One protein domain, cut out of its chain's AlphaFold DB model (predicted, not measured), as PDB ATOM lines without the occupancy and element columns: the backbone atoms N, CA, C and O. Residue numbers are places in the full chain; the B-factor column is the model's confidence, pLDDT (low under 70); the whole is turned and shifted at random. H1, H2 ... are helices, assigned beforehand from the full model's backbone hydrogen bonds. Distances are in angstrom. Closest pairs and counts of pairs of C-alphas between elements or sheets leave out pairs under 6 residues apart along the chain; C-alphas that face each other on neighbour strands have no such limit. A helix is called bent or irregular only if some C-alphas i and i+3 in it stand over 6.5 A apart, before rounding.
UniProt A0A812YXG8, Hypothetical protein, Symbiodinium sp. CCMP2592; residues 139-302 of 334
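This is residues 139 to 302 of the 334 residues of the protein "Hypothetical protein" of Symbiodinium sp. CCMP2592 (UniProt A0A812YXG8). This is an elongated helical bundle in which two long helices, H2 and H6, run side by side in opposite ways; H3 packs on H2 and H5b, and the bent H5 packs on H6. H4 packs on H2 and H5a, H1 sits at one end touching no helix, and residues 295 to 302 of H6 stick out. The 164 printed residues hold six named helices, H1 to H6 in order, and no named strand: all helix. The whole is compact, with a radius of gyration of the C-alphas of 17.8 A and spans of 59 by 31 by 24 A.

H1, residues 139 to 153, begins with C-alpha 139 at (182.135, 156.394, 219.250). H2, residues 161 to 190, is 43.3 A long. H3, residues 195 to 214, is only just irregular, with C-alphas 205 and 208 6.8 A apart, and has a kink of 41 degrees near residue 208. H4 is residues 221 to 234. H5, residues 239 to 264, was assigned as one helix by its hydrogen bonds but is bent, with C-alphas 250 and 253 6.8 A apart; its arms are H5a, 239 to 250, and H5b, 253 to 264. H6, residues 270 to 302, is 47.1 A long and ends with C-alpha 302 at (175.436, 165.179, 229.421).

H2, H3, H5a, H5b and H6 form a bundle, a group of helices packed together. H2 touches H6 through residues 271 to 286 of H6 alone, at a shallow tilt of 28 degrees, opposite ways; their closest C-alphas, Ser 180 and Ser 279, are 5.0 A apart. H5b and H6 form a hairpin, closest at C-alphas Cys 257 and Ile 280, 5.1 A. Every O i to N i+4 pair is within hydrogen-bond range in H1, H2, H4, H5a and H5b, against 14 of 16 in H3 and 26 of 29 in H6.

The C-alphas farthest apart, Arg 156 and Asn 193, are 59.7 A apart. The printed part has no cut and no long link. Mean pLDDT of the printed part is 70.7; 66 residues are under 70, among them 139 to 160 and 291 to 302.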
ATOM      1  N   ARG A 139     180.993 155.602 219.719       54.06
ATOM      2  CA  ARG A 139     182.135 156.394 219.250       54.06
ATOM      3  C   ARG A 139     182.186 157.776 219.906       54.06
ATOM      4  O   ARG A 139     183.254 158.190 220.287       54.06
ATOM      5  N   LYS A 140     181.050 158.445 220.127       56.31
ATOM      6  CA  LYS A 140     180.938 159.729 220.841       56.31
ATOM      7  C   LYS A 140     181.232 159.583 222.327       56.31
ATOM      8  O   LYS A 140     181.789 160.499 222.902       56.31
ATOM      9  N   VAL A 141     180.843 158.478 222.959       53.69
ATOM     10  CA  VAL A 141     181.181 158.183 224.357       53.69
ATOM     11  C   VAL A 141     182.678 157.922 224.467       53.69
ATOM     12  O   VAL A 141     183.302 158.502 225.342       53.69
ATOM     13  N   GLU A 142     183.259 157.139 223.554       57.62
ATOM     14  CA  GLU A 142     184.708 156.909 223.474       57.62
ATOM     15  C   GLU A 142     185.476 158.202 223.159       57.62
ATOM     16  O   GLU A 142     186.362 158.562 223.915       57.62
ATOM     17  N   GLU A 143     185.073 158.971 222.145       62.34
ATOM     18  CA  GLU A 143     185.660 160.267 221.774       62.34
ATOM     19  C   GLU A 143     185.513 161.301 222.895       62.34
ATOM     20  O   GLU A 143     186.413 162.108 223.113       62.34
ATOM     21  N   ARG A 144     184.398 161.293 223.635       63.91
ATOM     22  CA  ARG A 144     184.205 162.186 224.780       63.91
ATOM     23  C   ARG A 144     185.053 161.735 225.962       63.91
ATOM     24  O   ARG A 144     185.647 162.602 226.592       63.91
ATOM     25  N   LEU A 145     185.163 160.432 226.227       60.69
ATOM     26  CA  LEU A 145     186.106 159.893 227.212       60.69
ATOM     27  C   LEU A 145     187.539 160.280 226.852       60.69
ATOM     28  O   LEU A 145     188.234 160.819 227.703       60.69
ATOM     29  N   ASP A 146     187.942 160.100 225.597       64.75
ATOM     30  CA  ASP A 146     189.263 160.477 225.095       64.75
ATOM     31  C   ASP A 146     189.478 161.996 225.198       64.75
ATOM     32  O   ASP A 146     190.547 162.441 225.608       64.75
ATOM     33  N   SER A 147     188.448 162.804 224.919       65.44
ATOM     34  CA  SER A 147     188.494 164.261 225.094       65.44
ATOM     35  C   SER A 147     188.606 164.676 226.561       65.44
ATOM     36  O   SER A 147     189.339 165.607 226.871       65.44
ATOM     37  N   ILE A 148     187.935 163.971 227.477       63.16
ATOM     38  CA  ILE A 148     188.019 164.213 228.921       63.16
ATOM     39  C   ILE A 148     189.396 163.775 229.432       63.16
ATOM     40  O   ILE A 148     190.001 164.489 230.230       63.16
ATOM     41  N   GLU A 149     189.928 162.651 228.940       63.66
ATOM     42  CA  GLU A 149     191.301 162.220 229.214       63.66
ATOM     43  C   GLU A 149     192.322 163.253 228.701       63.66
ATOM     44  O   GLU A 149     193.294 163.535 229.405       63.66
ATOM     45  N   ALA A 150     192.087 163.868 227.538       67.94
ATOM     46  CA  ALA A 150     192.940 164.920 226.981       67.94
ATOM     47  C   ALA A 150     192.833 166.249 227.757       67.94
ATOM     48  O   ALA A 150     193.856 166.806 228.150       67.94
ATOM     49  N   GLU A 151     191.620 166.728 228.062       64.19
ATOM     50  CA  GLU A 151     191.398 167.955 228.851       64.19
ATOM     51  C   GLU A 151     191.978 167.841 230.279       64.19
ATOM     52  O   GLU A 151     192.414 168.834 230.870       64.19
ATOM     53  N   MET A 152     192.014 166.626 230.835       58.09
ATOM     54  CA  MET A 152     192.647 166.310 232.121       58.09
ATOM     55  C   MET A 152     194.174 166.223 232.034       58.09
ATOM     56  O   MET A 152     194.853 166.672 232.958       58.09
ATOM     57  N   ALA A 153     194.729 165.669 230.949       64.38
ATOM     58  CA  ALA A 153     196.178 165.637 230.718       64.38
ATOM     59  C   ALA A 153     196.771 167.053 230.631       64.38
ATOM     60  O   ALA A 153     197.899 167.290 231.055       64.38
ATOM     61  N   GLU A 154     195.972 168.007 230.162       68.06
ATOM     62  CA  GLU A 154     196.286 169.436 230.147       68.06
ATOM     63  C   GLU A 154     196.067 170.129 231.510       68.06
ATOM     64  O   GLU A 154     196.220 171.344 231.623       68.06
ATOM     65  N   GLY A 155     195.691 169.383 232.557       58.94
ATOM     66  CA  GLY A 155     195.547 169.881 233.927       58.94
ATOM     67  C   GLY A 155     194.328 170.777 234.167       58.94
ATOM     68  O   GLY A 155     194.226 171.390 235.232       58.94
ATOM     69  N   ARG A 156     193.390 170.866 233.212       57.41
ATOM     70  CA  ARG A 156     192.225 171.765 233.315       57.41
ATOM     71  C   ARG A 156     191.156 171.271 234.290       57.41
ATOM     72  O   ARG A 156     190.299 172.052 234.696       57.41
ATOM     73  N   PHE A 157     191.192 169.993 234.656       58.72
ATOM     74  CA  PHE A 157     190.186 169.352 235.495       58.72
ATOM     75  C   PHE A 157     190.867 168.671 236.689       58.72
ATOM     76  O   PHE A 157     191.844 167.945 236.526       58.72
ATOM     77  N   ARG A 158     190.376 168.924 237.910       58.59
ATOM     78  CA  ARG A 158     190.837 168.229 239.121       58.59
ATOM     79  C   ARG A 158     189.829 167.139 239.488       58.59
ATOM     80  O   ARG A 158     188.640 167.451 239.566       58.59
ATOM     81  N   PRO A 159     190.264 165.893 239.739       63.12
ATOM     82  CA  PRO A 159     189.363 164.831 240.169       63.12
ATOM     83  C   PRO A 159     188.733 165.187 241.521       63.12
ATOM     84  O   PRO A 159     189.399 165.710 242.420       63.12
ATOM     85  N   SER A 160     187.436 164.922 241.664       68.44
ATOM     86  CA  SER A 160     186.733 165.166 242.920       68.44
ATOM     87  C   SER A 160     187.061 164.058 243.926       68.44
ATOM     88  O   SER A 160     187.311 162.908 243.568       68.44
ATOM     89  N   ARG A 161     187.043 164.370 245.229       72.25
ATOM     90  CA  ARG A 161     187.203 163.326 246.265       72.25
ATOM     91  C   ARG A 161     186.097 162.268 246.184       72.25
ATOM     92  O   ARG A 161     186.338 161.111 246.509       72.25
ATOM     93  N   TYR A 162     184.918 162.667 245.706       71.81
ATOM     94  CA  TYR A 162     183.788 161.779 245.463       71.81
ATOM     95  C   TYR A 162     184.069 160.776 244.333       71.81
ATOM     96  O   TYR A 162     183.825 159.589 244.521       71.81
ATOM     97  N   SER A 163     184.649 161.206 243.201       69.44
ATOM     98  CA  SER A 163     184.967 160.293 242.088       69.44
ATOM     99  C   SER A 163     186.003 159.248 242.487       69.44
ATOM    100  O   SER A 163     185.890 158.084 242.111       69.44
ATOM    101  N   LEU A 164     186.989 159.648 243.295       74.69
ATOM    102  CA  LEU A 164     187.969 158.719 243.841       74.69
ATOM    103  C   LEU A 164     187.313 157.727 244.814       74.69
ATOM    104  O   LEU A 164     187.577 156.533 244.715       74.69
ATOM    105  N   GLY A 165     186.452 158.197 245.722       74.94
ATOM    106  CA  GLY A 165     185.712 157.332 246.647       74.94
ATOM    107  C   GLY A 165     184.832 156.311 245.920       74.94
ATOM    108  O   GLY A 165     184.913 155.122 246.215       74.94
ATOM    109  N   SER A 166     184.073 156.756 244.916       78.31
ATOM    110  CA  SER A 166     183.225 155.885 244.093       78.31
ATOM    111  C   SER A 166     184.042 154.816 243.351       78.31
ATOM    112  O   SER A 166     183.665 153.649 243.354       78.31
ATOM    113  N   LEU A 167     185.232 155.160 242.834       81.31
ATOM    114  CA  LEU A 167     186.150 154.190 242.217       81.31
ATOM    115  C   LEU A 167     186.571 153.070 243.190       81.31
ATOM    116  O   LEU A 167     186.648 151.907 242.795       81.31
ATOM    117  N   TYR A 168     186.865 153.404 244.452       83.12
ATOM    118  CA  TYR A 168     187.215 152.399 245.464       83.12
ATOM    119  C   TYR A 168     186.025 151.518 245.834       83.12
ATOM    120  O   TYR A 168     186.206 150.313 245.983       83.12
ATOM    121  N   VAL A 169     184.832 152.102 245.973       82.81
ATOM    122  CA  VAL A 169     183.605 151.351 246.272       82.81
ATOM    123  C   VAL A 169     183.294 150.369 245.145       82.81
ATOM    124  O   VAL A 169     183.063 149.199 245.418       82.81
ATOM    125  N   GLU A 170     183.369 150.799 243.887       81.81
ATOM    126  CA  GLU A 170     183.157 149.911 242.738       81.81
ATOM    127  C   GLU A 170     184.185 148.791 242.655       81.81
ATOM    128  O   GLU A 170     183.824 147.644 242.411       81.81
ATOM    129  N   PHE A 171     185.464 149.108 242.874       84.12
ATOM    130  CA  PHE A 171     186.505 148.090 242.891       84.12
ATOM    131  C   PHE A 171     186.290 147.087 244.028       84.12
ATOM    132  O   PHE A 171     186.414 145.885 243.812       84.12
ATOM    133  N   LEU A 172     185.933 147.566 245.224       84.81
ATOM    134  CA  LEU A 172     185.640 146.708 246.368       84.81
ATOM    135  C   LEU A 172     184.436 145.807 246.089       84.81
ATOM    136  O   LEU A 172     184.524 144.611 246.336       84.81
ATOM    137  N   LEU A 173     183.343 146.358 245.554       81.12
ATOM    138  CA  LEU A 173     182.152 145.587 245.203       81.12
ATOM    139  C   LEU A 173     182.468 144.517 244.157       81.12
ATOM    140  O   LEU A 173     182.082 143.376 244.350       81.12
ATOM    141  N   LEU A 174     183.225 144.852 243.109       83.56
ATOM    142  CA  LEU A 174     183.636 143.898 242.074       83.56
ATOM    143  C   LEU A 174     184.523 142.773 242.635       83.56
ATOM    144  O   LEU A 174     184.365 141.611 242.280       83.56
ATOM    145  N   VAL A 175     185.447 143.099 243.542       83.38
ATOM    146  CA  VAL A 175     186.300 142.092 244.191       83.38
ATOM    147  C   VAL A 175     185.489 141.198 245.132       83.38
ATOM    148  O   VAL A 175     185.693 139.986 245.137       83.38
ATOM    149  N   MET A 176     184.580 141.778 245.920       80.00
ATOM    150  CA  MET A 176     183.728 141.025 246.844       80.00
ATOM    151  C   MET A 176     182.766 140.095 246.104       80.00
ATOM    152  O   MET A 176     182.631 138.955 246.535       80.00
ATOM    153  N   ASP A 177     182.177 140.545 244.991       82.44
ATOM    154  CA  ASP A 177     181.297 139.736 244.129       82.44
ATOM    155  C   ASP A 177     182.051 138.504 243.602       82.44
ATOM    156  O   ASP A 177     181.676 137.366 243.881       82.44
ATOM    157  N   MET A 178     183.235 138.721 243.010       82.62
ATOM    158  CA  MET A 178     184.091 137.643 242.507       82.62
ATOM    159  C   MET A 178     184.479 136.636 243.604       82.62
ATOM    160  O   MET A 178     184.487 135.427 243.370       82.62
ATOM    161  N   PHE A 179     184.814 137.105 244.813       82.19
ATOM    162  CA  PHE A 179     185.109 136.205 245.931       82.19
ATOM    163  C   PHE A 179     183.872 135.442 246.407       82.19
ATOM    164  O   PHE A 179     183.993 134.255 246.722       82.19
ATOM    165  N   SER A 180     182.699 136.080 246.448       81.06
ATOM    166  CA  SER A 180     181.457 135.391 246.794       81.06
ATOM    167  C   SER A 180     181.067 134.347 245.750       81.06
ATOM    168  O   SER A 180     180.682 133.242 246.136       81.06
ATOM    169  N   ASP A 181     181.291 134.611 244.462       83.12
ATOM    170  CA  ASP A 181     181.053 133.639 243.393       83.12
ATOM    171  C   ASP A 181     182.008 132.448 243.482       83.12
ATOM    172  O   ASP A 181     181.574 131.299 243.377       83.12
ATOM    173  N   ILE A 182     183.298 132.685 243.754       83.38
ATOM    174  CA  ILE A 182     184.270 131.610 244.007       83.38
ATOM    175  C   ILE A 182     183.850 130.786 245.230       83.38
ATOM    176  O   ILE A 182     183.904 129.556 245.192       83.38
ATOM    177  N   ASN A 183     183.392 131.437 246.302       81.44
ATOM    178  CA  ASN A 183     182.902 130.739 247.487       81.44
ATOM    179  C   ASN A 183     181.664 129.881 247.171       81.44
ATOM    180  O   ASN A 183     181.583 128.734 247.618       81.44
ATOM    181  N   CYS A 184     180.743 130.380 246.342       81.88
ATOM    182  CA  CYS A 184     179.614 129.606 245.824       81.88
ATOM    183  C   CYS A 184     180.087 128.395 245.007       81.88
ATOM    184  O   CYS A 184     179.608 127.291 245.249       81.88
ATOM    185  N   ILE A 185     181.067 128.560 244.109       83.94
ATOM    186  CA  ILE A 185     181.644 127.460 243.314       83.94
ATOM    187  C   ILE A 185     182.212 126.369 244.225       83.94
ATOM    188  O   ILE A 185     181.857 125.198 244.079       83.94
ATOM    189  N   VAL A 186     183.065 126.747 245.183       81.50
ATOM    190  CA  VAL A 186     183.669 125.807 246.141       81.50
ATOM    191  C   VAL A 186     182.581 125.086 246.929       81.50
ATOM    192  O   VAL A 186     182.631 123.867 247.082       81.50
ATOM    193  N   THR A 187     181.563 125.821 247.377       79.62
ATOM    194  CA  THR A 187     180.459 125.241 248.141       79.62
ATOM    195  C   THR A 187     179.625 124.278 247.296       79.62
ATOM    196  O   THR A 187     179.235 123.229 247.794       79.62
ATOM    197  N   PHE A 188     179.394 124.565 246.012       79.75
ATOM    198  CA  PHE A 188     178.675 123.659 245.112       79.75
ATOM    199  C   PHE A 188     179.457 122.383 244.805       79.75
ATOM    200  O   PHE A 188     178.854 121.314 244.760       79.75
ATOM    201  N   PHE A 189     180.781 122.465 244.650       79.19
ATOM    202  CA  PHE A 189     181.623 121.274 244.502       79.19
ATOM    203  C   PHE A 189     181.741 120.458 245.794       79.19
ATOM    204  O   PHE A 189     181.903 119.243 245.726       79.19
ATOM    205  N   ALA A 190     181.647 121.103 246.958       74.44
ATOM    206  CA  ALA A 190     181.683 120.430 248.252       74.44
ATOM    207  C   ALA A 190     180.378 119.684 248.594       74.44
ATOM    208  O   ALA A 190     180.366 118.874 249.519       74.44
ATOM    209  N   ILE A 191     179.277 119.943 247.879       73.00
ATOM    210  CA  ILE A 191     178.013 119.221 248.058       73.00
ATOM    211  C   ILE A 191     178.020 117.993 247.146       73.00
ATOM    212  O   ILE A 191     177.967 118.125 245.922       73.00
ATOM    213  N   GLU A 192     178.014 116.799 247.745       56.78
ATOM    214  CA  GLU A 192     178.177 115.502 247.059       56.78
ATOM    215  C   GLU A 192     177.197 115.252 245.894       56.78
ATOM    216  O   GLU A 192     177.504 114.482 244.989       56.78
ATOM    217  N   ASN A 193     176.059 115.952 245.844       60.06
ATOM    218  CA  ASN A 193     175.011 115.736 244.840       60.06
ATOM    219  C   ASN A 193     174.919 116.812 243.739       60.06
ATOM    220  O   ASN A 193     174.073 116.695 242.848       60.06
ATOM    221  N   HIS A 194     175.760 117.856 243.756       65.69
ATOM    222  CA  HIS A 194     175.644 118.983 242.814       65.69
ATOM    223  C   HIS A 194     176.948 119.421 242.103       65.69
ATOM    224  O   HIS A 194     177.116 120.613 241.837       65.69
ATOM    225  N   PRO A 195     177.841 118.512 241.651       70.75
ATOM    226  CA  PRO A 195     179.060 118.912 240.933       70.75
ATOM    227  C   PRO A 195     178.762 119.636 239.609       70.75
ATOM    228  O   PRO A 195     179.485 120.552 239.219       70.75
ATOM    229  N   ALA A 196     177.653 119.294 238.941       71.81
ATOM    230  CA  ALA A 196     177.195 120.000 237.746       71.81
ATOM    231  C   ALA A 196     176.924 121.488 238.027       71.81
ATOM    232  O   ALA A 196     177.227 122.332 237.189       71.81
ATOM    233  N   ALA A 197     176.411 121.821 239.217       74.19
ATOM    234  CA  ALA A 197     176.155 123.201 239.599       74.19
ATOM    235  C   ALA A 197     177.451 124.014 239.737       74.19
ATOM    236  O   ALA A 197     177.527 125.138 239.245       74.19
ATOM    237  N   GLY A 198     178.486 123.414 240.333       77.44
ATOM    238  CA  GLY A 198     179.824 124.005 240.398       77.44
ATOM    239  C   GLY A 198     180.413 124.254 239.007       77.44
ATOM    240  O   GLY A 198     180.944 125.335 238.749       77.44
ATOM    241  N   ILE A 199     180.251 123.303 238.078       76.12
ATOM    242  CA  ILE A 199     180.695 123.454 236.680       76.12
ATOM    243  C   ILE A 199     179.963 124.614 235.995       76.12
ATOM    244  O   ILE A 199     180.615 125.470 235.404       76.12
ATOM    245  N   PHE A 200     178.633 124.687 236.097       78.19
ATOM    246  CA  PHE A 200     177.854 125.769 235.483       78.19
ATOM    247  C   PHE A 200     178.214 127.146 236.051       78.19
ATOM    248  O   PHE A 200     178.452 128.063 235.268       78.19
ATOM    249  N   GLN A 201     178.336 127.289 237.375       81.81
ATOM    250  CA  GLN A 201     178.764 128.552 237.989       81.81
ATOM    251  C   GLN A 201     180.183 128.942 237.545       81.81
ATOM    252  O   GLN A 201     180.451 130.105 237.262       81.81
ATOM    253  N   THR A 202     181.084 127.963 237.413       81.94
ATOM    254  CA  THR A 202     182.435 128.201 236.880       81.94
ATOM    255  C   THR A 202     182.379 128.702 235.438       81.94
ATOM    256  O   THR A 202     183.097 129.632 235.081       81.94
ATOM    257  N   VAL A 203     181.507 128.125 234.603       79.44
ATOM    258  CA  VAL A 203     181.292 128.599 233.230       79.44
ATOM    259  C   VAL A 203     180.757 130.027 233.228       79.44
ATOM    260  O   VAL A 203     181.262 130.829 232.454       79.44
ATOM    261  N   VAL A 204     179.799 130.369 234.094       80.62
ATOM    262  CA  VAL A 204     179.267 131.738 234.211       80.62
ATOM    263  C   VAL A 204     180.376 132.737 234.553       80.62
ATOM    264  O   VAL A 204     180.505 133.737 233.854       80.62
ATOM    265  N   LEU A 205     181.232 132.420 235.529       81.00
ATOM    266  CA  LEU A 205     182.351 133.279 235.933       81.00
ATOM    267  C   LEU A 205     183.410 133.438 234.821       81.00
ATOM    268  O   LEU A 205     183.994 134.506 234.637       81.00
ATOM    269  N   VAL A 206     183.679 132.369 234.065       77.50
ATOM    270  CA  VAL A 206     184.727 132.336 233.028       77.50
ATOM    271  C   VAL A 206     184.218 132.831 231.666       77.50
ATOM    272  O   VAL A 206     185.007 133.284 230.837       77.50
ATOM    273  N   LEU A 207     182.912 132.801 231.405       73.62
ATOM    274  CA  LEU A 207     182.317 133.201 230.127       73.62
ATOM    275  C   LEU A 207     182.647 134.654 229.723       73.62
ATOM    276  O   LEU A 207     183.063 134.844 228.578       73.62
ATOM    277  N   PRO A 208     182.559 135.674 230.601       67.69
ATOM    278  CA  PRO A 208     182.999 137.035 230.285       67.69
ATOM    279  C   PRO A 208     184.480 137.093 229.895       67.69
ATOM    280  O   PRO A 208     184.847 137.774 228.938       67.69
ATOM    281  N   VAL A 209     185.320 136.314 230.584       65.81
ATOM    282  CA  VAL A 209     186.762 136.209 230.315       65.81
ATOM    283  C   VAL A 209     187.015 135.632 228.923       65.81
ATOM    284  O   VAL A 209     187.823 136.164 228.162       65.81
ATOM    285  N   LEU A 210     186.301 134.562 228.567       64.38
ATOM    286  CA  LEU A 210     186.392 133.917 227.256       64.38
ATOM    287  C   LEU A 210     185.869 134.818 226.134       64.38
ATOM    288  O   LEU A 210     186.474 134.884 225.064       64.38
ATOM    289  N   LEU A 211     184.770 135.537 226.375       64.62
ATOM    290  CA  LEU A 211     184.215 136.489 225.413       64.62
ATOM    291  C   LEU A 211     185.174 137.661 225.162       64.62
ATOM    292  O   LEU A 211     185.324 138.072 224.011       64.62
ATOM    293  N   GLU A 212     185.874 138.151 226.188       60.69
ATOM    294  CA  GLU A 212     186.917 139.170 226.019       60.69
ATOM    295  C   GLU A 212     188.178 138.634 225.317       60.69
ATOM    296  O   GLU A 212     188.714 139.310 224.432       60.69
ATOM    297  N   LEU A 213     188.609 137.401 225.620       54.34
ATOM    298  CA  LEU A 213     189.731 136.739 224.936       54.34
ATOM    299  C   LEU A 213     189.475 136.599 223.427       54.34
ATOM    300  O   LEU A 213     190.365 136.876 222.619       54.34
ATOM    301  N   CYS A 214     188.245 136.256 223.037       55.88
ATOM    302  CA  CYS A 214     187.813 136.218 221.638       55.88
ATOM    303  C   CYS A 214     187.763 137.611 220.979       55.88
ATOM    304  O   CYS A 214     187.834 137.716 219.756       55.88
ATOM    305  N   GLN A 215     187.664 138.686 221.769       54.38
ATOM    306  CA  GLN A 215     187.595 140.075 221.304       54.38
ATOM    307  C   GLN A 215     188.933 140.831 221.408       54.38
ATOM    308  O   GLN A 215     188.945 142.059 221.360       54.38
ATOM    309  N   THR A 216     190.067 140.115 221.419       47.50
ATOM    310  CA  THR A 216     191.461 140.610 221.273       47.50
ATOM    311  C   THR A 216     192.169 141.169 222.513       47.50
ATOM    312  O   THR A 216     193.293 141.663 222.382       47.50
ATOM    313  N   ARG A 217     191.614 141.058 223.730       52.97
ATOM    314  CA  ARG A 217     192.378 141.368 224.956       52.97
ATOM    315  C   ARG A 217     192.118 140.351 226.070       52.97
ATOM    316  O   ARG A 217     190.974 139.987 226.293       52.97
ATOM    317  N   PRO A 218     193.158 139.901 226.792       51.72
ATOM    318  CA  PRO A 218     192.969 138.976 227.898       51.72
ATOM    319  C   PRO A 218     192.362 139.706 229.100       51.72
ATOM    320  O   PRO A 218     193.026 140.546 229.709       51.72
ATOM    321  N   PHE A 219     191.124 139.369 229.471       51.00
ATOM    322  CA  PHE A 219     190.615 139.673 230.807       51.00
ATOM    323  C   PHE A 219     191.422 138.836 231.799       51.00
ATOM    324  O   PHE A 219     191.363 137.609 231.815       51.00
ATOM    325  N   GLN A 220     192.255 139.493 232.593       61.62
ATOM    326  CA  GLN A 220     193.004 138.859 233.669       61.62
ATOM    327  C   GLN A 220     192.852 139.722 234.921       61.62
ATOM    328  O   GLN A 220     192.827 140.950 234.800       61.62
ATOM    329  N   PRO A 221     192.856 139.131 236.127       67.12
ATOM    330  CA  PRO A 221     192.922 139.887 237.382       67.12
ATOM    331  C   PRO A 221     194.060 140.924 237.389       67.12
ATOM    332  O   PRO A 221     193.936 142.015 237.941       67.12
ATOM    333  N   VAL A 222     195.155 140.621 236.682       72.56
ATOM    334  CA  VAL A 222     196.287 141.529 236.446       72.56
ATOM    335  C   VAL A 222     195.877 142.778 235.654       72.56
ATOM    336  O   VAL A 222     196.325 143.882 235.964       72.56
ATOM    337  N   VAL A 223     195.015 142.631 234.645       76.44
ATOM    338  CA  VAL A 223     194.487 143.743 233.839       76.44
ATOM    339  C   VAL A 223     193.510 144.582 234.656       76.44
ATOM    340  O   VAL A 223     193.637 145.806 234.643       76.44
ATOM    341  N   LEU A 224     192.628 143.953 235.441       80.44
ATOM    342  CA  LEU A 224     191.762 144.652 236.397       80.44
ATOM    343  C   LEU A 224     192.591 145.495 237.377       80.44
ATOM    344  O   LEU A 224     192.352 146.692 237.519       80.44
ATOM    345  N   TRP A 225     193.617 144.909 238.001       82.81
ATOM    346  CA  TRP A 225     194.490 145.621 238.936       82.81
ATOM    347  C   TRP A 225     195.276 146.758 238.272       82.81
ATOM    348  O   TRP A 225     195.481 147.825 238.862       82.81
ATOM    349  N   LYS A 226     195.723 146.552 237.029       86.00
ATOM    350  CA  LYS A 226     196.431 147.564 236.238       86.00
ATOM    351  C   LYS A 226     195.515 148.735 235.886       86.00
ATOM    352  O   LYS A 226     195.911 149.884 236.085       86.00
ATOM    353  N   GLU A 227     194.306 148.464 235.402       83.25
ATOM    354  CA  GLU A 227     193.321 149.494 235.054       83.25
ATOM    355  C   GLU A 227     192.776 150.208 236.295       83.25
ATOM    356  O   GLU A 227     192.618 151.430 236.267       83.25
ATOM    357  N   PHE A 228     192.609 149.505 237.419       86.75
ATOM    358  CA  PHE A 228     192.286 150.126 238.703       86.75
ATOM    359  C   PHE A 228     193.407 151.053 239.176       86.75
ATOM    360  O   PHE A 228     193.154 152.210 239.498       86.75
ATOM    361  N   ASN A 229     194.671 150.616 239.161       87.44
ATOM    362  CA  ASN A 229     195.791 151.479 239.550       87.44
ATOM    363  C   ASN A 229     195.946 152.693 238.638       87.44
ATOM    364  O   ASN A 229     196.282 153.782 239.111       87.44
ATOM    365  N   LYS A 230     195.704 152.515 237.338       85.38
ATOM    366  CA  LYS A 230     195.692 153.604 236.365       85.38
ATOM    367  C   LYS A 230     194.564 154.593 236.674       85.38
ATOM    368  O   LYS A 230     194.832 155.789 236.738       85.38
ATOM    369  N   SER A 231     193.358 154.098 236.949       81.06
ATOM    370  CA  SER A 231     192.200 154.902 237.368       81.06
ATOM    371  C   SER A 231     192.453 155.632 238.688       81.06
ATOM    372  O   SER A 231     192.230 156.833 238.793       81.06
ATOM    373  N   ARG A 232     193.047 154.952 239.674       85.81
ATOM    374  CA  ARG A 232     193.405 155.506 240.986       85.81
ATOM    375  C   ARG A 232     194.404 156.649 240.875       85.81
ATOM    376  O   ARG A 232     194.196 157.696 241.476       85.81
ATOM    377  N   ARG A 233     195.486 156.459 240.111       82.81
ATOM    378  CA  ARG A 233     196.506 157.504 239.891       82.81
ATOM    379  C   ARG A 233     195.926 158.728 239.186       82.81
ATOM    380  O   ARG A 233     196.403 159.833 239.404       82.81
ATOM    381  N   ARG A 234     194.916 158.512 238.342       70.62
ATOM    382  CA  ARG A 234     194.215 159.558 237.596       70.62
ATOM    383  C   ARG A 234     193.071 160.205 238.394       70.62
ATOM    384  O   ARG A 234     192.711 161.340 238.115       70.62
ATOM    385  N   GLY A 235     192.532 159.519 239.403       68.19
ATOM    386  CA  GLY A 235     191.425 159.988 240.244       68.19
ATOM    387  C   GLY A 235     190.027 159.824 239.634       68.19
ATOM    388  O   GLY A 235     189.068 160.398 240.149       68.19
ATOM    389  N   TYR A 236     189.897 159.062 238.545       72.75
ATOM    390  CA  TYR A 236     188.637 158.812 237.837       72.75
ATOM    391  C   TYR A 236     188.673 157.462 237.101       72.75
ATOM    392  O   TYR A 236     189.737 156.860 236.953       72.75
ATOM    393  N   ARG A 237     187.513 156.987 236.628       73.62
ATOM    394  CA  ARG A 237     187.370 155.711 235.906       73.62
ATOM    395  C   ARG A 237     187.994 155.791 234.508       73.62
ATOM    396  O   ARG A 237     187.542 156.580 233.681       73.62
ATOM    397  N   THR A 238     189.001 154.970 234.210       73.62
ATOM    398  CA  THR A 238     189.519 154.851 232.833       73.62
ATOM    399  C   THR A 238     188.545 154.087 231.943       73.62
ATOM    400  O   THR A 238     187.780 153.246 232.419       73.62
ATOM    401  N   ALA A 239     188.632 154.293 230.626       68.81
ATOM    402  CA  ALA A 239     187.865 153.509 229.651       68.81
ATOM    403  C   ALA A 239     188.048 151.988 229.834       68.81
ATOM    404  O   ALA A 239     187.102 151.220 229.672       68.81
ATOM    405  N   GLY A 240     189.261 151.554 230.196       72.75
ATOM    406  CA  GLY A 240     189.558 150.150 230.487       72.75
ATOM    407  C   GLY A 240     188.830 149.640 231.730       72.75
ATOM    408  O   GLY A 240     188.216 148.579 231.676       72.75
ATOM    409  N   PHE A 241     188.829 150.419 232.814       76.69
ATOM    410  CA  PHE A 241     188.119 150.066 234.042       76.69
ATOM    411  C   PHE A 241     186.598 150.014 233.839       76.69
ATOM    412  O   PHE A 241     185.964 149.047 234.245       76.69
ATOM    413  N   ILE A 242     186.018 150.992 233.132       76.12
ATOM    414  CA  ILE A 242     184.575 151.014 232.821       76.12
ATOM    415  C   ILE A 242     184.167 149.777 232.020       76.12
ATOM    416  O   ILE A 242     183.136 149.176 232.305       76.12
ATOM    417  N   ARG A 243     184.965 149.377 231.023       72.69
ATOM    418  CA  ARG A 243     184.671 148.182 230.221       72.69
ATOM    419  C   ARG A 243     184.637 146.916 231.075       72.69
ATOM    420  O   ARG A 243     183.692 146.153 230.936       72.69
ATOM    421  N   ILE A 244     185.603 146.755 231.977       75.19
ATOM    422  CA  ILE A 244     185.660 145.618 232.906       75.19
ATOM    423  C   ILE A 244     184.427 145.595 233.818       75.19
ATOM    424  O   ILE A 244     183.765 144.567 233.927       75.19
ATOM    425  N   VAL A 245     184.075 146.738 234.414       76.88
ATOM    426  CA  VAL A 245     182.887 146.856 235.274       76.88
ATOM    427  C   VAL A 245     181.602 146.558 234.495       76.88
ATOM    428  O   VAL A 245     180.716 145.891 235.013       76.88
ATOM    429  N   LEU A 246     181.483 147.010 233.243       73.69
ATOM    430  CA  LEU A 246     180.310 146.730 232.409       73.69
ATOM    431  C   LEU A 246     180.228 145.268 231.958       73.69
ATOM    432  O   LEU A 246     179.126 144.737 231.862       73.69
ATOM    433  N   ALA A 247     181.363 144.631 231.659       71.12
ATOM    434  CA  ALA A 247     181.404 143.222 231.281       71.12
ATOM    435  C   ALA A 247     180.949 142.328 232.440       71.12
ATOM    436  O   ALA A 247     180.157 141.410 232.238       71.12
ATOM    437  N   GLU A 248     181.394 142.640 233.655       77.50
ATOM    438  CA  GLU A 248     180.988 141.912 234.851       77.50
ATOM    439  C   GLU A 248     179.514 142.221 235.196       77.50
ATOM    440  O   GLU A 248     178.666 141.329 235.144       77.50
ATOM    441  N   LYS A 249     179.139 143.497 235.374       76.25
ATOM    442  CA  LYS A 249     177.799 143.857 235.881       76.25
ATOM    443  C   LYS A 249     176.684 143.684 234.854       76.25
ATOM    444  O   LYS A 249     175.514 143.594 235.225       76.25
ATOM    445  N   GLY A 250     177.027 143.708 233.567       69.75
ATOM    446  CA  GLY A 250     176.081 143.595 232.460       69.75
ATOM    447  C   GLY A 250     175.833 142.164 231.985       69.75
ATOM    448  O   GLY A 250     174.847 141.944 231.282       69.75
ATOM    449  N   LEU A 251     176.698 141.210 232.343       71.25
ATOM    450  CA  LEU A 251     176.604 139.830 231.862       71.25
ATOM    451  C   LEU A 251     176.798 138.804 232.978       71.25
ATOM    452  O   LEU A 251     175.930 137.958 233.163       71.25
ATOM    453  N   GLU A 252     177.909 138.877 233.704       80.12
ATOM    454  CA  GLU A 252     178.277 137.901 234.733       80.12
ATOM    455  C   GLU A 252     177.317 137.970 235.924       80.12
ATOM    456  O   GLU A 252     176.598 137.003 236.174       80.12
ATOM    457  N   ALA A 253     177.194 139.141 236.554       75.94
ATOM    458  CA  ALA A 253     176.414 139.298 237.777       75.94
ATOM    459  C   ALA A 253     174.924 138.917 237.604       75.94
ATOM    460  O   ALA A 253     174.377 138.224 238.465       75.94
ATOM    461  N   PRO A 254     174.226 139.271 236.498       75.25
ATOM    462  CA  PRO A 254     172.856 138.806 236.262       75.25
ATOM    463  C   PRO A 254     172.745 137.288 236.056       75.25
ATOM    464  O   PRO A 254     171.785 136.677 236.534       75.25
ATOM    465  N   LEU A 255     173.701 136.676 235.347       75.69
ATOM    466  CA  LEU A 255     173.720 135.229 235.113       75.69
ATOM    467  C   LEU A 255     174.014 134.470 236.408       75.69
ATOM    468  O   LEU A 255     173.310 133.508 236.716       75.69
ATOM    469  N   SER A 256     175.000 134.939 237.173       79.69
ATOM    470  CA  SER A 256     175.375 134.392 238.474       79.69
ATOM    471  C   SER A 256     174.208 134.496 239.451       79.69
ATOM    472  O   SER A 256     173.741 133.482 239.969       79.69
ATOM    473  N   CYS A 257     173.616 135.686 239.595       78.25
ATOM    474  CA  CYS A 257     172.456 135.905 240.455       78.25
ATOM    475  C   CYS A 257     171.267 135.009 240.072       78.25
ATOM    476  O   CYS A 257     170.642 134.405 240.945       78.25
ATOM    477  N   GLY A 258     170.939 134.902 238.779       73.25
ATOM    478  CA  GLY A 258     169.836 134.058 238.313       73.25
ATOM    479  C   GLY A 258     170.080 132.569 238.576       73.25
ATOM    480  O   GLY A 258     169.172 131.846 239.000       73.25
ATOM    481  N   PHE A 259     171.313 132.111 238.368       77.12
ATOM    482  CA  PHE A 259     171.699 130.724 238.591       77.12
ATOM    483  C   PHE A 259     171.763 130.366 240.079       77.12
ATOM    484  O   PHE A 259     171.152 129.385 240.504       77.12
ATOM    485  N   GLN A 260     172.434 131.182 240.889       80.75
ATOM    486  CA  GLN A 260     172.523 130.987 242.333       80.75
ATOM    487  C   GLN A 260     171.143 130.992 242.979       80.75
ATOM    488  O   GLN A 260     170.884 130.152 243.833       80.75
ATOM    489  N   LEU A 261     170.230 131.851 242.520       73.25
ATOM    490  CA  LEU A 261     168.848 131.843 242.982       73.25
ATOM    491  C   LEU A 261     168.166 130.499 242.695       73.25
ATOM    492  O   LEU A 261     167.536 129.932 243.584       73.25
ATOM    493  N   SER A 262     168.342 129.947 241.490       67.81
ATOM    494  CA  SER A 262     167.782 128.633 241.130       67.81
ATOM    495  C   SER A 262     168.317 127.486 241.995       67.81
ATOM    496  O   SER A 262     167.600 126.523 242.270       67.81
ATOM    497  N   ILE A 263     169.565 127.601 242.455       68.12
ATOM    498  CA  ILE A 263     170.186 126.628 243.353       68.12
ATOM    499  C   ILE A 263     169.753 126.846 244.796       68.12
ATOM    500  O   ILE A 263     169.554 125.871 245.509       68.12
ATOM    501  N   LEU A 264     169.578 128.091 245.232       67.25
ATOM    502  CA  LEU A 264     169.111 128.428 246.575       67.25
ATOM    503  C   LEU A 264     167.741 127.782 246.853       67.25
ATOM    504  O   LEU A 264     167.519 127.282 247.947       67.25
ATOM    505  N   TYR A 265     166.892 127.651 245.823       59.56
ATOM    506  CA  TYR A 265     165.632 126.892 245.878       59.56
ATOM    507  C   TYR A 265     165.783 125.360 245.943       59.56
ATOM    508  O   TYR A 265     164.814 124.666 246.231       59.56
ATOM    509  N   ARG A 266     166.961 124.811 245.634       59.09
ATOM    510  CA  ARG A 266     167.233 123.362 245.586       59.09
ATOM    511  C   ARG A 266     168.190 122.880 246.676       59.09
ATOM    512  O   ARG A 266     168.250 121.682 246.938       59.09
ATOM    513  N   ASN A 267     168.954 123.783 247.288       60.53
ATOM    514  CA  ASN A 267     170.009 123.438 248.229       60.53
ATOM    515  C   ASN A 267     169.488 123.330 249.664       60.53
ATOM    516  O   ASN A 267     168.946 124.276 250.223       60.53
ATOM    517  N   MET A 268     169.769 122.187 250.289       54.34
ATOM    518  CA  MET A 268     169.418 121.888 251.683       54.34
ATOM    519  C   MET A 268     170.533 122.247 252.683       54.34
ATOM    520  O   MET A 268     170.347 122.103 253.889       54.34
ATOM    521  N   SER A 269     171.711 122.682 252.214       65.06
ATOM    522  CA  SER A 269     172.855 122.946 253.093       65.06
ATOM    523  C   SER A 269     172.886 124.412 253.574       65.06
ATOM    524  O   SER A 269     172.930 125.332 252.751       65.06
ATOM    525  N   PRO A 270     172.942 124.672 254.899       67.25
ATOM    526  CA  PRO A 270     172.948 126.036 255.446       67.25
ATOM    527  C   PRO A 270     174.126 126.889 254.960       67.25
ATOM    528  O   PRO A 270     174.004 128.095 254.764       67.25
ATOM    529  N   ARG A 271     175.280 126.251 254.727       66.56
ATOM    530  CA  ARG A 271     176.486 126.924 254.219       66.56
ATOM    531  C   ARG A 271     176.307 127.414 252.784       66.56
ATOM    532  O   ARG A 271     176.696 128.539 252.484       66.56
ATOM    533  N   ALA A 272     175.695 126.608 251.916       68.62
ATOM    534  CA  ALA A 272     175.416 127.023 250.545       68.62
ATOM    535  C   ALA A 272     174.325 128.078 250.491       68.62
ATOM    536  O   ALA A 272     174.460 129.036 249.744       68.62
ATOM    537  N   PHE A 273     173.297 127.940 251.330       73.81
ATOM    538  CA  PHE A 273     172.263 128.954 251.475       73.81
ATOM    539  C   PHE A 273     172.870 130.322 251.813       73.81
ATOM    540  O   PHE A 273     172.638 131.290 251.093       73.81
ATOM    541  N   LEU A 274     173.715 130.392 252.850       71.38
ATOM    542  CA  LEU A 274     174.357 131.643 253.257       71.38
ATOM    543  C   LEU A 274     175.301 132.185 252.174       71.38
ATOM    544  O   LEU A 274     175.276 133.380 251.888       71.38
ATOM    545  N   SER A 275     176.102 131.314 251.549       75.12
ATOM    546  CA  SER A 275     177.008 131.712 250.466       75.12
ATOM    547  C   SER A 275     176.247 132.309 249.283       75.12
ATOM    548  O   SER A 275     176.583 133.399 248.827       75.12
ATOM    549  N   CYS A 276     175.200 131.626 248.811       76.94
ATOM    550  CA  CYS A 276     174.392 132.096 247.693       76.94
ATOM    551  C   CYS A 276     173.643 133.377 248.046       76.94
ATOM    552  O   CYS A 276     173.567 134.277 247.221       76.94
ATOM    553  N   TRP A 277     173.120 133.502 249.266       77.50
ATOM    554  CA  TRP A 277     172.387 134.702 249.658       77.50
ATOM    555  C   TRP A 277     173.287 135.940 249.739       77.50
ATOM    556  O   TRP A 277     172.905 137.013 249.260       77.50
ATOM    557  N   LEU A 278     174.498 135.788 250.284       74.31
ATOM    558  CA  LEU A 278     175.505 136.851 250.301       74.31
ATOM    559  C   LEU A 278     175.923 137.243 248.881       74.31
ATOM    560  O   LEU A 278     175.950 138.432 248.571       74.31
ATOM    561  N   SER A 279     176.181 136.256 248.022       83.12
ATOM    562  CA  SER A 279     176.568 136.483 246.628       83.12
ATOM    563  C   SER A 279     175.458 137.194 245.845       83.12
ATOM    564  O   SER A 279     175.693 138.262 245.296       83.12
ATOM    565  N   ILE A 280     174.208 136.720 245.919       78.00
ATOM    566  CA  ILE A 280     173.041 137.373 245.299       78.00
ATOM    567  C   ILE A 280     172.886 138.821 245.780       78.00
ATOM    568  O   ILE A 280     172.613 139.717 244.982       78.00
ATOM    569  N   SER A 281     173.054 139.064 247.082       74.94
ATOM    570  CA  SER A 281     172.925 140.407 247.656       74.94
ATOM    571  C   SER A 281     174.021 141.348 247.149       74.94
ATOM    572  O   SER A 281     173.731 142.503 246.828       74.94
ATOM    573  N   LEU A 282     175.261 140.859 247.046       75.50
ATOM    574  CA  LEU A 282     176.396 141.612 246.514       75.50
ATOM    575  C   LEU A 282     176.228 141.905 245.022       75.50
ATOM    576  O   LEU A 282     176.340 143.071 244.630       75.50
ATOM    577  N   SER A 283     175.854 140.906 244.222       79.50
ATOM    578  CA  SER A 283     175.594 141.078 242.793       79.50
ATOM    579  C   SER A 283     174.459 142.080 242.564       79.50
ATOM    580  O   SER A 283     174.615 143.040 241.811       79.50
ATOM    581  N   ALA A 284     173.335 141.943 243.280       73.56
ATOM    582  CA  ALA A 284     172.195 142.854 243.162       73.56
ATOM    583  C   ALA A 284     172.547 144.292 243.572       73.56
ATOM    584  O   ALA A 284     172.215 145.238 242.850       73.56
ATOM    585  N   LEU A 285     173.244 144.469 244.702       75.25
ATOM    586  CA  LEU A 285     173.711 145.779 245.160       75.25
ATOM    587  C   LEU A 285     174.649 146.408 244.132       75.25
ATOM    588  O   LEU A 285     174.522 147.590 243.805       75.25
ATOM    589  N   SER A 286     175.575 145.619 243.597       75.44
ATOM    590  CA  SER A 286     176.573 146.128 242.678       75.44
ATOM    591  C   SER A 286     175.995 146.452 241.300       75.44
ATOM    592  O   SER A 286     176.384 147.465 240.711       75.44
ATOM    593  N   THR A 287     175.050 145.658 240.792       76.44
ATOM    594  CA  THR A 287     174.308 145.969 239.562       76.44
ATOM    595  C   THR A 287     173.434 147.206 239.758       76.44
ATOM    596  O   THR A 287     173.408 148.074 238.886       76.44
ATOM    597  N   ALA A 288     172.770 147.346 240.911       71.38
ATOM    598  CA  ALA A 288     171.972 148.529 241.231       71.38
ATOM    599  C   ALA A 288     172.832 149.798 241.311       71.38
ATOM    600  O   ALA A 288     172.450 150.828 240.753       71.38
ATOM    601  N   HIS A 289     174.010 149.721 241.938       72.19
ATOM    602  CA  HIS A 289     174.966 150.828 241.992       72.19
ATOM    603  C   HIS A 289     175.475 151.204 240.594       72.19
ATOM    604  O   HIS A 289     175.457 152.375 240.223       72.19
ATOM    605  N   CYS A 290     175.861 150.217 239.780       71.00
ATOM    606  CA  CYS A 290     176.303 150.441 238.403       71.00
ATOM    607  C   CYS A 290     175.194 151.070 237.538       71.00
ATOM    608  O   CYS A 290     175.442 152.011 236.783       71.00
ATOM    609  N   ALA A 291     173.949 150.605 237.675       68.62
ATOM    610  CA  ALA A 291     172.803 151.201 236.998       68.62
ATOM    611  C   ALA A 291     172.571 152.644 237.467       68.62
ATOM    612  O   ALA A 291     172.424 153.536 236.635       68.62
ATOM    613  N   TYR A 292     172.589 152.889 238.781       67.31
ATOM    614  CA  TYR A 292     172.458 154.229 239.347       67.31
ATOM    615  C   TYR A 292     173.524 155.175 238.786       67.31
ATOM    616  O   TYR A 292     173.186 156.224 238.259       67.31
ATOM    617  N   GLU A 293     174.793 154.786 238.793       64.81
ATOM    618  CA  GLU A 293     175.892 155.585 238.249       64.81
ATOM    619  C   GLU A 293     175.722 155.870 236.745       64.81
ATOM    620  O   GLU A 293     175.818 157.020 236.307       64.81
ATOM    621  N   ASN A 294     175.376 154.853 235.949       64.62
ATOM    622  CA  ASN A 294     175.169 155.014 234.509       64.62
ATOM    623  C   ASN A 294     173.968 155.914 234.171       64.62
ATOM    624  O   ASN A 294     174.049 156.717 233.240       64.62
ATOM    625  N   PHE A 295     172.864 155.817 234.917       57.72
ATOM    626  CA  PHE A 295     171.672 156.638 234.684       57.72
ATOM    627  C   PHE A 295     171.782 158.039 235.298       57.72
ATOM    628  O   PHE A 295     171.321 159.005 234.698       57.72
ATOM    629  N   HIS A 296     172.387 158.173 236.477       50.03
ATOM    630  CA  HIS A 296     172.374 159.414 237.249       50.03
ATOM    631  C   HIS A 296     173.573 160.309 236.923       50.03
ATOM    632  O   HIS A 296     173.390 161.504 236.709       50.03
ATOM    633  N   LEU A 297     174.785 159.759 236.811       48.03
ATOM    634  CA  LEU A 297     175.985 160.539 236.476       48.03
ATOM    635  C   LEU A 297     176.204 160.632 234.964       48.03
ATOM    636  O   LEU A 297     176.575 161.697 234.471       48.03
ATOM    637  N   GLY A 298     175.823 159.594 234.212       44.94
ATOM    638  CA  GLY A 298     175.775 159.650 232.750       44.94
ATOM    639  C   GLY A 298     174.873 160.772 232.219       44.94
ATOM    640  O   GLY A 298     175.240 161.438 231.257       44.94
ATOM    641  N   MET A 299     173.733 161.055 232.864       32.16
ATOM    642  CA  MET A 299     172.869 162.180 232.472       32.16
ATOM    643  C   MET A 299     173.360 163.540 232.984       32.16
ATOM    644  O   MET A 299     173.266 164.521 232.247       32.16
ATOM    645  N   ILE A 300     173.907 163.629 234.201       35.41
ATOM    646  CA  ILE A 300     174.382 164.908 234.762       35.41
ATOM    647  C   ILE A 300     175.577 165.458 233.962       35.41
ATOM    648  O   ILE A 300     175.603 166.651 233.657       35.41
ATOM    649  N   ASP A 301     176.487 164.596 233.497       41.56
ATOM    650  CA  ASP A 301     177.607 165.010 232.637       41.56
ATOM    651  C   ASP A 301     177.189 165.285 231.177       41.56
ATOM    652  O   ASP A 301     177.920 165.924 230.413       41.56
ATOM    653  N   ILE A 302     176.017 164.816 230.731       42.25
ATOM    654  CA  ILE A 302     175.436 165.179 229.421       42.25
ATOM    655  C   ILE A 302     174.719 166.537 229.496       42.25
ATOM    656  O   ILE A 302     174.731 167.280 228.515       42.25
TER     657      ILE A 302